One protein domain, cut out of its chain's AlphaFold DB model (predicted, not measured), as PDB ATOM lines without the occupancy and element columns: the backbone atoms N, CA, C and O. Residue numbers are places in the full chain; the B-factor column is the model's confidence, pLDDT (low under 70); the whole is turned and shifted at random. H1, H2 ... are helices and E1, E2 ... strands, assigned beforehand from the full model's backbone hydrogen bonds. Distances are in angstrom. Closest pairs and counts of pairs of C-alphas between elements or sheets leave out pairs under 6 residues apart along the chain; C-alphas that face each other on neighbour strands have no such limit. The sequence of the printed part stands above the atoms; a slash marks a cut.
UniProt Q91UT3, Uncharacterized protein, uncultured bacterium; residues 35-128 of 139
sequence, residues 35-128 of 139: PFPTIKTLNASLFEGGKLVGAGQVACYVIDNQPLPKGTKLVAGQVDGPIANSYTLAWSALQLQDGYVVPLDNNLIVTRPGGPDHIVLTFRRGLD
ATOM      1  N   PRO A  35     267.464 256.526 239.523       91.00
ATOM      2  CA  PRO A  35     268.669 255.828 239.931       91.00
ATOM      3  C   PRO A  35     269.850 256.122 239.002       91.00
ATOM      4  O   PRO A  35     269.697 256.319 237.795       91.00
ATOM      5  N   PHE A  36     271.042 256.084 239.582       87.62
ATOM      6  CA  PHE A  36     272.311 255.979 238.888       87.62
ATOM      7  C   PHE A  36     273.055 254.737 239.412       87.62
ATOM      8  O   PHE A  36     273.321 254.660 240.613       87.62
ATOM      9  N   PRO A  37     273.408 253.769 238.553       82.00
ATOM     10  CA  PRO A  37     273.164 253.759 237.112       82.00
ATOM     11  C   PRO A  37     271.662 253.648 236.761       82.00
ATOM     12  O   PRO A  37     270.836 253.339 237.616       82.00
ATOM     13  N   THR A  38     271.301 253.968 235.511       84.75
ATOM     14  CA  THR A  38     269.890 254.053 235.063       84.75
ATOM     15  C   THR A  38     269.146 252.725 235.211       84.75
ATOM     16  O   THR A  38     269.779 251.677 235.183       84.75
ATOM     17  N   ILE A  39     267.806 252.728 235.245       80.50
ATOM     18  CA  ILE A  39     266.977 251.500 235.261       80.50
ATOM     19  C   ILE A  39     267.370 250.523 234.150       80.50
ATOM     20  O   ILE A  39     267.517 249.329 234.395       80.50
ATOM     21  N   LYS A  40     267.588 251.022 232.925       79.81
ATOM     22  CA  LYS A  40     268.043 250.200 231.798       79.81
ATOM     23  C   LYS A  40     269.356 249.491 232.130       79.81
ATOM     24  O   LYS A  40     269.482 248.302 231.871       79.81
ATOM     25  N   THR A  41     270.306 250.206 232.722       76.81
ATOM     26  CA  THR A  41     271.594 249.657 233.166       76.81
ATOM     27  C   THR A  41     271.434 248.729 234.369       76.81
ATOM     28  O   THR A  41     272.069 247.684 234.403       76.81
ATOM     29  N   LEU A  42     270.557 249.043 235.325       75.19
ATOM     30  CA  LEU A  42     270.255 248.158 236.448       75.19
ATOM     31  C   LEU A  42     269.671 246.823 235.956       75.19
ATOM     32  O   LEU A  42     270.005 245.769 236.484       75.19
ATOM     33  N   ASN A  43     268.849 246.863 234.904       73.69
ATOM     34  CA  ASN A  43     268.257 245.681 234.281       73.69
ATOM     35  C   ASN A  43     269.242 244.915 233.383       73.69
ATOM     36  O   ASN A  43     269.170 243.693 233.323       73.69
ATOM     37  N   ALA A  44     270.125 245.617 232.663       67.81
ATOM     38  CA  ALA A  44     270.987 245.029 231.633       67.81
ATOM     39  C   ALA A  44     272.412 244.690 232.102       67.81
ATOM     40  O   ALA A  44     273.015 243.760 231.585       67.81
ATOM     41  N   SER A  45     272.978 245.469 233.025       53.97
ATOM     42  CA  SER A  45     274.414 245.458 233.352       53.97
ATOM     43  C   SER A  45     274.734 244.896 234.731       53.97
ATOM     44  O   SER A  45     275.905 244.711 235.045       53.97
ATOM     45  N   LEU A  46     273.729 244.621 235.563       53.16
ATOM     46  CA  LEU A  46     273.962 244.043 236.887       53.16
ATOM     47  C   LEU A  46     273.894 242.516 236.899       53.16
ATOM     48  O   LEU A  46     274.376 241.914 237.855       53.16
ATOM     49  N   PHE A  47     273.356 241.887 235.847       53.16
ATOM     50  CA  PHE A  47     273.131 240.442 235.809       53.16
ATOM     51  C   PHE A  47     273.499 239.836 234.458       53.16
ATOM     52  O   PHE A  47     272.753 239.940 233.490       53.16
ATOM     53  N   GLU A  48     274.623 239.129 234.421       53.56
ATOM     54  CA  GLU A  48     274.985 238.228 233.330       53.56
ATOM     55  C   GLU A  48     274.777 236.800 233.843       53.56
ATOM     56  O   GLU A  48     275.324 236.401 234.874       53.56
ATOM     57  N   GLY A  49     273.888 236.042 233.198       52.50
ATOM     58  CA  GLY A  49     273.596 234.660 233.599       52.50
ATOM     59  C   GLY A  49     273.015 234.493 235.016       52.50
ATOM     60  O   GLY A  49     273.210 233.446 235.628       52.50
ATOM     61  N   GLY A  50     272.327 235.506 235.559       49.81
ATOM     62  CA  GLY A  50     271.681 235.443 236.881       49.81
ATOM     63  C   GLY A  50     272.611 235.675 238.078       49.81
ATOM     64  O   GLY A  50     272.180 235.511 239.218       49.81
ATOM     65  N   LYS A  51     273.870 236.072 237.845       50.78
ATOM     66  CA  LYS A  51     274.829 236.446 238.893       50.78
ATOM     67  C   LYS A  51     275.118 237.936 238.853       50.78
ATOM     68  O   LYS A  51     275.163 238.531 237.779       50.78
ATOM     69  N   LEU A  52     275.343 238.517 240.029       55.72
ATOM     70  CA  LEU A  52     275.806 239.891 240.154       55.72
ATOM     71  C   LEU A  52     277.203 240.013 239.529       55.72
ATOM     72  O   LEU A  52     278.148 239.403 240.027       55.72
ATOM     73  N   VAL A  53     277.341 240.778 238.447       57.84
ATOM     74  CA  VAL A  53     278.628 240.930 237.729       57.84
ATOM     75  C   VAL A  53     279.431 242.142 238.219       57.84
ATOM     76  O   VAL A  53     280.574 242.347 237.821       57.84
ATOM     77  N   GLY A  54     278.867 242.932 239.137       53.41
ATOM     78  CA  GLY A  54     279.564 244.026 239.805       53.41
ATOM     79  C   GLY A  54     278.865 244.431 241.098       53.41
ATOM     80  O   GLY A  54     277.663 244.677 241.105       53.41
ATOM     81  N   ALA A  55     279.623 244.525 242.192       52.88
ATOM     82  CA  ALA A  55     279.174 245.186 243.415       52.88
ATOM     83  C   ALA A  55     279.140 246.702 243.158       52.88
ATOM     84  O   ALA A  55     280.116 247.415 243.386       52.88
ATOM     85  N   GLY A  56     278.044 247.181 242.575       67.50
ATOM     86  CA  GLY A  56     277.855 248.590 242.261       67.50
ATOM     87  C   GLY A  56     277.223 249.336 243.427       67.50
ATOM     88  O   GLY A  56     276.206 248.906 243.974       67.50
ATOM     89  N   GLN A  57     277.793 250.484 243.793       80.00
ATOM     90  CA  GLN A  57     277.048 251.469 244.568       80.00
ATOM     91  C   GLN A  57     275.940 252.034 243.671       80.00
ATOM     92  O   GLN A  57     276.208 252.488 242.558       80.00
ATOM     93  N   VAL A  58     274.703 252.001 244.155       85.88
ATOM     94  CA  VAL A  58     273.555 252.622 243.496       85.88
ATOM     95  C   VAL A  58     273.279 253.940 244.201       85.88
ATOM     96  O   VAL A  58     273.131 253.994 245.420       85.88
ATOM     97  N   ALA A  59     273.203 255.021 243.439       91.19
ATOM     98  CA  ALA A  59     272.663 256.284 243.915       91.19
ATOM     99  C   ALA A  59     271.234 256.450 243.395       91.19
ATOM    100  O   ALA A  59     270.892 255.932 242.336       91.19
ATOM    101  N   CYS A  60     270.396 257.194 244.105       93.00
ATOM    102  CA  CYS A  60     269.094 257.602 243.599       93.00
ATOM    103  C   CYS A  60     268.796 259.041 243.974       93.00
ATOM    104  O   CYS A  60     268.898 259.421 245.137       93.00
ATOM    105  N   TYR A  61     268.431 259.839 242.977       95.50
ATOM    106  CA  TYR A  61     268.201 261.266 243.135       95.50
ATOM    107  C   TYR A  61     266.710 261.539 243.152       95.50
ATOM    108  O   TYR A  61     266.006 261.192 242.202       95.50
ATOM    109  N   VAL A  62     266.218 262.132 244.235       95.56
ATOM    110  CA  VAL A  62     264.803 262.472 244.391       95.56
ATOM    111  C   VAL A  62     264.367 263.394 243.251       95.56
ATOM    112  O   VAL A  62     265.015 264.407 242.988       95.56
ATOM    113  N   ILE A  63     263.283 263.041 242.559       94.88
ATOM    114  CA  ILE A  63     262.780 263.814 241.407       94.88
ATOM    115  C   ILE A  63     261.565 264.680 241.748       94.88
ATOM    116  O   ILE A  63     261.347 265.697 241.088       94.88
ATOM    117  N   ASP A  64     260.844 264.317 242.810       91.19
ATOM    118  CA  ASP A  64     259.646 265.003 243.301       91.19
ATOM    119  C   ASP A  64     259.966 265.790 244.584       91.19
ATOM    120  O   ASP A  64     260.782 265.365 245.388       91.19
ATOM    121  N   ASN A  65     259.319 266.933 244.809       82.38
ATOM    122  CA  ASN A  65     259.652 267.849 245.916       82.38
ATOM    123  C   ASN A  65     259.013 267.502 247.282       82.38
ATOM    124  O   ASN A  65     258.844 268.394 248.109       82.38
ATOM    125  N   GLN A  66     258.613 266.249 247.525       80.81
ATOM    126  CA  GLN A  66     257.981 265.809 248.779       80.81
ATOM    127  C   GLN A  66     258.155 264.293 249.004       80.81
ATOM    128  O   GLN A  66     258.126 263.536 248.030       80.81
ATOM    129  N   PRO A  67     258.275 263.816 250.261       85.62
ATOM    130  CA  PRO A  67     258.607 264.582 251.477       85.62
ATOM    131  C   PRO A  67     260.044 265.123 251.481       85.62
ATOM    132  O   PRO A  67     260.409 265.922 252.334       85.62
ATOM    133  N   LEU A  68     260.879 264.662 250.551       90.19
ATOM    134  CA  LEU A  68     262.269 265.074 250.442       90.19
ATOM    135  C   LEU A  68     262.420 266.169 249.387       90.19
ATOM    136  O   LEU A  68     261.725 266.126 248.368       90.19
ATOM    137  N   PRO A  69     263.363 267.109 249.573       89.94
ATOM    138  CA  PRO A  69     263.728 268.036 248.516       89.94
ATOM    139  C   PRO A  69     264.160 267.283 247.254       89.94
ATOM    140  O   PRO A  69     264.889 266.287 247.322       89.94
ATOM    141  N   LYS A  70     263.755 267.782 246.084       92.69
ATOM    142  CA  LYS A  70     264.282 267.310 244.800       92.69
ATOM    143  C   LYS A  70     265.807 267.389 244.822       92.69
ATOM    144  O   LYS A  70     266.363 268.343 245.341       92.69
ATOM    145  N   GLY A  71     266.501 266.420 244.243       91.00
ATOM    146  CA  GLY A  71     267.964 266.378 244.210       91.00
ATOM    147  C   GLY A  71     268.620 265.796 245.463       91.00
ATOM    148  O   GLY A  71     269.814 265.510 245.410       91.00
ATOM    149  N   THR A  72     267.867 265.535 246.539       94.00
ATOM    150  CA  THR A  72     268.346 264.693 247.645       94.00
ATOM    151  C   THR A  72     268.846 263.360 247.094       94.00
ATOM    152  O   THR A  72     268.182 262.726 246.268       94.00
ATOM    153  N   LYS A  73     270.030 262.938 247.535       94.75
ATOM    154  CA  LYS A  73     270.704 261.730 247.065       94.75
ATOM    155  C   LYS A  73     270.560 260.630 248.105       94.75
ATOM    156  O   LYS A  73     271.048 260.766 249.219       94.75
ATOM    157  N   LEU A  74     269.956 259.513 247.734       93.81
ATOM    158  CA  LEU A  74     270.002 258.287 248.519       93.81
ATOM    159  C   LEU A  74     271.108 257.383 247.979       93.81
ATOM    160  O   LEU A  74     271.291 257.274 246.767       93.81
ATOM    161  N   VAL A  75     271.852 256.750 248.877       92.06
ATOM    162  CA  VAL A  75     272.963 255.855 248.554       92.06
ATOM    163  C   VAL A  75     272.618 254.459 249.033       92.06
ATOM    164  O   VAL A  75     272.225 254.273 250.185       92.06
ATOM    165  N   ALA A  76     272.785 253.484 248.148       88.38
ATOM    166  CA  ALA A  76     272.633 252.079 248.452       88.38
ATOM    167  C   ALA A  76     273.840 251.265 247.997       88.38
ATOM    168  O   ALA A  76     274.432 251.511 246.945       88.38
ATOM    169  N   GLY A  77     274.156 250.239 248.779       77.62
ATOM    170  CA  GLY A  77     274.863 249.073 248.279       77.62
ATOM    171  C   GLY A  77     273.866 248.117 247.634       77.62
ATOM    172  O   GLY A  77     272.756 247.925 248.135       77.62
ATOM    173  N   GLN A  78     274.243 247.505 246.520       66.44
ATOM    174  CA  GLN A  78     273.474 246.390 245.994       66.44
ATOM    175  C   GLN A  78     273.726 245.139 246.841       66.44
ATOM    176  O   GLN A  78     274.877 244.796 247.095       66.44
ATOM    177  N   VAL A  79     272.655 244.473 247.279       59.62
ATOM    178  CA  VAL A  79     272.764 243.300 248.165       59.62
ATOM    179  C   VAL A  79     272.525 242.006 247.406       59.62
ATOM    180  O   VAL A  79     273.178 241.018 247.707       59.62
ATOM    181  N   ASP A  80     271.622 242.011 246.419       59.38
ATOM    182  CA  ASP A  80     271.174 240.778 245.772       59.38
ATOM    183  C   ASP A  80     270.662 240.961 244.332       59.38
ATOM    184  O   ASP A  80     270.542 242.075 243.804       59.38
ATOM    185  N   GLY A  81     270.375 239.809 243.711       50.69
ATOM    186  CA  GLY A  81     269.737 239.637 242.405       50.69
ATOM    187  C   GLY A  81     268.407 240.380 242.231       50.69
ATOM    188  O   GLY A  81     267.774 240.750 243.224       50.69
ATOM    189  N   PRO A  82     267.926 240.580 240.988       52.09
ATOM    190  CA  PRO A  82     266.592 241.107 240.785       52.09
ATOM    191  C   PRO A  82     265.605 240.026 241.236       52.09
ATOM    192  O   PRO A  82     265.637 238.891 240.762       52.09
ATOM    193  N   ILE A  83     264.716 240.376 242.156       57.72
ATOM    194  CA  ILE A  83     263.537 239.560 242.431       57.72
ATOM    195  C   ILE A  83     262.485 240.007 241.417       57.72
ATOM    196  O   ILE A  83     262.449 241.182 241.047       57.72
ATOM    197  N   ALA A  84     261.633 239.102 240.929       57.50
ATOM    198  CA  ALA A  84     260.560 239.483 240.014       57.50
ATOM    199  C   ALA A  84     259.797 240.703 240.574       57.50
ATOM    200  O   ALA A  84     259.205 240.634 241.651       57.50
ATOM    201  N   ASN A  85     259.846 241.822 239.845       58.34
ATOM    202  CA  ASN A  85     259.237 243.111 240.201       58.34
ATOM    203  C   ASN A  85     259.859 243.873 241.401       58.34
ATOM    204  O   ASN A  85     259.189 244.736 241.969       58.34
ATOM    205  N   SER A  86     261.114 243.610 241.793       63.06
ATOM    206  CA  SER A  86     261.796 244.332 242.884       63.06
ATOM    207  C   SER A  86     263.322 244.381 242.725       63.06
ATOM    208  O   SER A  86     263.941 243.436 242.242       63.06
ATOM    209  N   TYR A  87     263.943 245.463 243.212       69.44
ATOM    210  CA  TYR A  87     265.400 245.565 243.378       69.44
ATOM    211  C   TYR A  87     265.755 245.408 244.860       69.44
ATOM    212  O   TYR A  87     265.183 246.104 245.701       69.44
ATOM    213  N   THR A  88     266.695 244.520 245.193       75.19
ATOM    214  CA  THR A  88     267.176 244.351 246.575       75.19
ATOM    215  C   THR A  88     268.389 245.250 246.812       75.19
ATOM    216  O   THR A  88     269.537 244.880 246.551       75.19
ATOM    217  N   LEU A  89     268.115 246.470 247.273       82.00
ATOM    218  CA  LEU A  89     269.107 247.504 247.572       82.00
ATOM    219  C   LEU A  89     269.170 247.748 249.086       82.00
ATOM    220  O   LEU A  89     268.132 247.957 249.713       82.00
ATOM    221  N   ALA A  90     270.374 247.759 249.661       85.69
ATOM    222  CA  ALA A  90     270.618 248.186 251.039       85.69
ATOM    223  C   ALA A  90     270.946 249.673 251.046       85.69
ATOM    224  O   ALA A  90     272.076 250.070 250.760       85.69
ATOM    225  N   TRP A  91     269.949 250.486 251.371       89.38
ATOM    226  CA  TRP A  91     270.109 251.926 251.531       89.38
ATOM    227  C   TRP A  91     270.872 252.228 252.816       89.38
ATOM    228  O   TRP A  91     270.415 251.869 253.896       89.38
ATOM    229  N   SER A  92     272.013 252.898 252.687       90.62
ATOM    230  CA  SER A  92     272.929 253.175 253.795       90.62
ATOM    231  C   SER A  92     272.914 254.635 254.235       90.62
ATOM    232  O   SER A  92     273.279 254.941 255.367       90.62
ATOM    233  N   ALA A  93     272.548 255.558 253.341       91.75
ATOM    234  CA  ALA A  93     272.554 256.984 253.644       91.75
ATOM    235  C   ALA A  93     271.608 257.786 252.747       91.75
ATOM    236  O   ALA A  93     271.373 257.444 251.585       91.75
ATOM    237  N   LEU A  94     271.131 258.899 253.289       92.19
ATOM    238  CA  LEU A  94     270.483 259.996 252.586       92.19
ATOM    239  C   LEU A  94     271.360 261.242 252.729       92.19
ATOM    240  O   LEU A  94     271.814 261.548 253.821       92.19
ATOM    241  N   GLN A  95     271.594 261.955 251.637       93.25
ATOM    242  CA  GLN A  95     272.355 263.197 251.594       93.25
ATOM    243  C   GLN A  95     271.467 264.311 251.038       93.25
ATOM    244  O   GLN A  95     271.010 264.238 249.892       93.25
ATOM    245  N   LEU A  96     271.213 265.327 251.858       90.62
ATOM    246  CA  LEU A  96     270.484 266.533 251.476       90.62
ATOM    247  C   LEU A  96     271.343 267.446 250.586       90.62
ATOM    248  O   LEU A  96     272.554 267.263 250.451       90.62
ATOM    249  N   GLN A  97     270.708 268.441 249.962       86.81
ATOM    250  CA  GLN A  97     271.388 269.381 249.060       86.81
ATOM    251  C   GLN A  97     272.441 270.258 249.751       86.81
ATOM    252  O   GLN A  97     273.407 270.667 249.114       86.81
ATOM    253  N   ASP A  98     272.258 270.539 251.038       84.75
ATOM    254  CA  ASP A  98     273.217 271.268 251.877       84.75
ATOM    255  C   ASP A  98     274.417 270.404 252.308       84.75
ATOM    256  O   ASP A  98     275.336 270.891 252.963       84.75
ATOM    257  N   GLY A  99     274.435 269.128 251.913       86.19
ATOM    258  CA  GLY A  99     275.482 268.175 252.244       86.19
ATOM    259  C   GLY A  99     275.246 267.411 253.545       86.19
ATOM    260  O   GLY A  99     276.037 266.513 253.828       86.19
ATOM    261  N   TYR A 100     274.177 267.696 254.299       87.44
ATOM    262  CA  TYR A 100     273.835 266.945 255.505       87.44
ATOM    263  C   TYR A 100     273.548 265.478 255.169       87.44
ATOM    264  O   TYR A 100     272.786 265.174 254.246       87.44
ATOM    265  N   VAL A 101     274.177 264.563 255.912       90.00
ATOM    266  CA  VAL A 101     274.075 263.116 255.687       90.00
ATOM    267  C   VAL A 101     273.350 262.460 256.852       90.00
ATOM    268  O   VAL A 101     273.817 262.494 257.986       90.00
ATOM    269  N   VAL A 102     272.243 261.794 256.541       89.88
ATOM    270  CA  VAL A 102     271.469 260.973 257.467       89.88
ATOM    271  C   VAL A 102     271.799 259.502 257.209       89.88
ATOM    272  O   VAL A 102     271.513 259.007 256.112       89.88
ATOM    273  N   PRO A 103     272.396 258.777 258.172       89.94
ATOM    274  CA  PRO A 103     272.587 257.338 258.041       89.94
ATOM    275  C   PRO A 103     271.228 256.629 258.004       89.94
ATOM    276  O   PRO A 103     270.297 257.001 258.717       89.94
ATOM    277  N   LEU A 104     271.109 255.606 257.160       89.19
ATOM    278  CA  LEU A 104     269.892 254.813 257.015       89.19
ATOM    279  C   LEU A 104     270.153 253.371 257.442       89.19
ATOM    280  O   LEU A 104     271.188 252.789 257.122       89.19
ATOM    281  N   ASP A 105     269.167 252.774 258.107       83.88
ATOM    282  CA  ASP A 105     269.157 251.335 258.335       83.88
ATOM    283  C   ASP A 105     268.845 250.602 257.022       83.88
ATOM    284  O   ASP A 105     267.836 250.887 256.371       83.88
ATOM    285  N   ASN A 106     269.621 249.566 256.698       71.25
ATOM    286  CA  ASN A 106     269.478 248.787 255.457       71.25
ATOM    287  C   ASN A 106     268.063 248.213 255.220       71.25
ATOM    288  O   ASN A 106     267.678 247.971 254.080       71.25
ATOM    289  N   ASN A 107     267.269 248.018 256.281       75.56
ATOM    290  CA  ASN A 107     265.905 247.476 256.219       75.56
ATOM    291  C   ASN A 107     264.803 248.551 256.255       75.56
ATOM    292  O   ASN A 107     263.617 248.225 256.374       75.56
ATOM    293  N   LEU A 108     265.168 249.834 256.194       82.38
ATOM    294  CA  LEU A 108     264.222 250.940 256.297       82.38
ATOM    295  C   LEU A 108     263.380 251.117 255.031       82.38
ATOM    296  O   LEU A 108     262.220 251.506 255.131       82.38
ATOM    297  N   ILE A 109     263.935 250.835 253.853       88.25
ATOM    298  CA  ILE A 109     263.344 251.230 252.571       88.25
ATOM    299  C   ILE A 109     263.054 250.005 251.705       88.25
ATOM    300  O   ILE A 109     263.878 249.104 251.569       88.25
ATOM    301  N   VAL A 110     261.876 249.989 251.082       87.88
ATOM    302  CA  VAL A 110     261.534 249.060 249.996       87.88
ATOM    303  C   VAL A 110     261.658 249.773 248.668       87.88
ATOM    304  O   VAL A 110     261.082 250.846 248.490       87.88
ATOM    305  N   THR A 111     262.335 249.141 247.718       88.06
ATOM    306  CA  THR A 111     262.465 249.647 246.355       88.06
ATOM    307  C   THR A 111     261.516 248.916 245.414       88.06
ATOM    308  O   THR A 111     261.533 247.691 245.331       88.06
ATOM    309  N   ARG A 112     260.703 249.670 244.670       87.00
ATOM    310  CA  ARG A 112     259.820 249.147 243.618       87.00
ATOM    311  C   ARG A 112     260.070 249.863 242.290       87.00
ATOM    312  O   ARG A 112     260.413 251.046 242.307       87.00
ATOM    313  N   PRO A 113     259.862 249.199 241.142       85.31
ATOM    314  CA  PRO A 113     259.791 249.889 239.859       85.31
ATOM    315  C   PRO A 113     258.671 250.943 239.877       85.31
ATOM    316  O   PRO A 113     257.556 250.644 240.301       85.31
ATOM    317  N   GLY A 114     258.969 252.171 239.443       85.06
ATOM    318  CA  GLY A 114     257.976 253.243 239.269       85.06
ATOM    319  C   GLY A 114     257.642 253.536 237.805       85.06
ATOM    320  O   GLY A 114     256.597 254.102 237.499       85.06
ATOM    321  N   GLY A 115     258.517 253.124 236.889       85.88
ATOM    322  CA  GLY A 115     258.399 253.333 235.453       85.88
ATOM    323  C   GLY A 115     259.740 253.073 234.757       85.88
ATOM    324  O   GLY A 115     260.649 252.522 235.382       85.88
ATOM    325  N   PRO A 116     259.891 253.473 233.483       84.25
ATOM    326  CA  PRO A 116     261.120 253.233 232.724       84.25
ATOM    327  C   PRO A 116     262.337 253.993 233.270       84.25
ATOM    328  O   PRO A 116     263.454 253.501 233.142       84.25
ATOM    329  N   ASP A 117     262.124 255.143 233.917       88.38
ATOM    330  CA  ASP A 117     263.207 256.068 234.289       88.38
ATOM    331  C   ASP A 117     263.345 256.303 235.801       88.38
ATOM    332  O   ASP A 117     264.226 257.043 236.239       88.38
ATOM    333  N   HIS A 118     262.482 255.700 236.624       91.31
ATOM    334  CA  HIS A 118     262.489 255.936 238.068       91.31
ATOM    335  C   HIS A 118     262.058 254.713 238.883       91.31
ATOM    336  O   HIS A 118     261.295 253.852 238.434       91.31
ATOM    337  N   ILE A 119     262.530 254.684 240.127       90.81
ATOM    338  CA  ILE A 119     262.063 253.775 241.172       90.81
ATOM    339  C   ILE A 119     261.235 254.540 242.203       90.81
ATOM    340  O   ILE A 119     261.344 255.761 242.351       90.81
ATOM    341  N   VAL A 120     260.415 253.795 242.935       92.31
ATOM    342  CA  VAL A 120     259.697 254.270 244.113       92.31
ATOM    343  C   VAL A 120     260.339 253.652 245.347       92.31
ATOM    344  O   VAL A 120     260.424 252.429 245.473       92.31
ATOM    345  N   LEU A 121     260.777 254.506 246.263       92.38
ATOM    346  CA  LEU A 121     261.301 254.140 247.571       92.38
ATOM    347  C   LEU A 121     260.199 254.322 248.602       92.38
ATOM    348  O   LEU A 121     259.666 255.417 248.729       92.38
ATOM    349  N   THR A 122     259.835 253.269 249.324       92.31
ATOM    350  CA  THR A 122     258.831 253.346 250.393       92.31
ATOM    351  C   THR A 122     259.484 253.103 251.741       92.31
ATOM    352  O   THR A 122     260.078 252.044 251.958       92.31
ATOM    353  N   PHE A 123     259.358 254.068 252.645       91.44
ATOM    354  CA  PHE A 123     259.890 253.992 254.000       91.44
ATOM    355  C   PHE A 123     258.988 253.098 254.855       91.44
ATOM    356  O   PHE A 123     257.821 253.403 255.071       91.44
ATOM    357  N   ARG A 124     259.503 251.964 255.338       89.56
ATOM    358  CA  ARG A 124     258.752 251.029 256.197       89.56
ATOM    359  C   ARG A 124     258.500 251.600 257.587       89.56
ATOM    360  O   ARG A 124     257.472 251.321 258.191       89.56
ATOM    361  N   ARG A 125     259.467 252.357 258.098       88.00
ATOM    362  CA  ARG A 125     259.422 253.049 259.389       88.00
ATOM    363  C   ARG A 125     259.657 254.533 259.148       88.00
ATOM    364  O   ARG A 125     260.119 254.907 258.072       88.00
ATOM    365  N   GLY A 126     259.319 255.354 260.135       85.69
ATOM    366  CA  GLY A 126     259.599 256.777 260.058       85.69
ATOM    367  C   GLY A 126     261.102 257.045 260.093       85.69
ATOM    368  O   GLY A 126     261.855 256.252 260.662       85.69
ATOM    369  N   LEU A 127     261.518 258.143 259.471       87.88
ATOM    370  CA  LEU A 127     262.855 258.707 259.609       87.88
ATOM    371  C   LEU A 127     262.697 260.058 260.291       87.88
ATOM    372  O   LEU A 127     262.081 260.950 259.719       87.88
ATOM    373  N   ASP A 128     263.234 260.178 261.496       86.38
ATOM    374  CA  ASP A 128     263.341 261.446 262.205       86.38
ATOM    375  C   ASP A 128     264.828 261.705 262.426       86.38
ATOM    376  O   ASP A 128     265.494 260.977 263.165       86.38
TER     377      ASP A 128
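Overview. This is residues 35 to 128 of the 139 residues of an uncharacterized protein of uncultured bacterium (UniProt Q91UT3). What shape does the model have? A strongly twisted wall of four strands, E1 to E4, has the two-strand hairpin E5 and E6 crossing over one face, while the short helix H1 lies beyond the E1 edge and the loop of residues 45 to 56 reaches to one end of the long axis. What is it made of? The printed part has 94 residues, with one named helix and six named strands in the order H1 E1 E2 E3 E4 E5 E6; it is mostly strand, though under half of its residues are in named elements. Both sheets, E1 - E2 - E3 - E4 and E5 - E6, are antiparallel. How large is it? It is compact, with a radius of gyration of the C-alphas of 13.0 A, and elongated, spanning 40 by 24 by 22 A.

Along the chain. Where does the first element begin? H1 is residues 39 to 44, 8.4 A long, from C-alpha 39 at (266.977, 251.500, 235.261). Which strands follow? E1 is residues 57 to 62, 16.5 A; E2 is 73 to 78, 15.6 A; E3 is 89 to 95, 16.5 A; E4 is 101 to 103, 6.4 A. Where does the last element end? E5 is residues 109 to 113, 13.3 A, and E6 is 119 to 123, 13.0 A, ending with C-alpha 123 at (259.890, 253.992, 254.000).

Arrangement. What joins the four-strand sheet? E1 to E4 form a meander, each strand the antiparallel neighbour of the one before. N 60 and O 74 are 2.8 A apart in hairpin E1 and E2, N 75 and O 93 2.8 A in hairpin E2 and E3, and N 94 and O 102 2.9 A in hairpin E3 and E4, each within hydrogen-bond range. How does the second sheet stand to it? E5 and E6 are a hairpin with N 110 and O 122 within hydrogen-bond range at 2.9 A. The closest C-alphas of E3 and E5, those of Trp 91 and Ile 109, are 6.9 A apart, and E1 and E6 are near each other, with 7 pairs of C-alphas within 10 A. Where is H1? It is not on the four-strand sheet and is only just apart from E6, closest 8.0 A; every O i to N i+4 pair in H1 is within hydrogen-bond range.

Size, cuts and confidence. How far does it reach? The two C-alphas farthest apart, those of Gly 49 and Asp 98, are 40.9 A from each other. Is it continuous? The printed part has no cut, and the link from H1 to E1 is long, with 12 residues. Where is confidence low? Residues 44 to 56 and 78 to 87 are under 70, against a mean pLDDT of the printed part of 79.8.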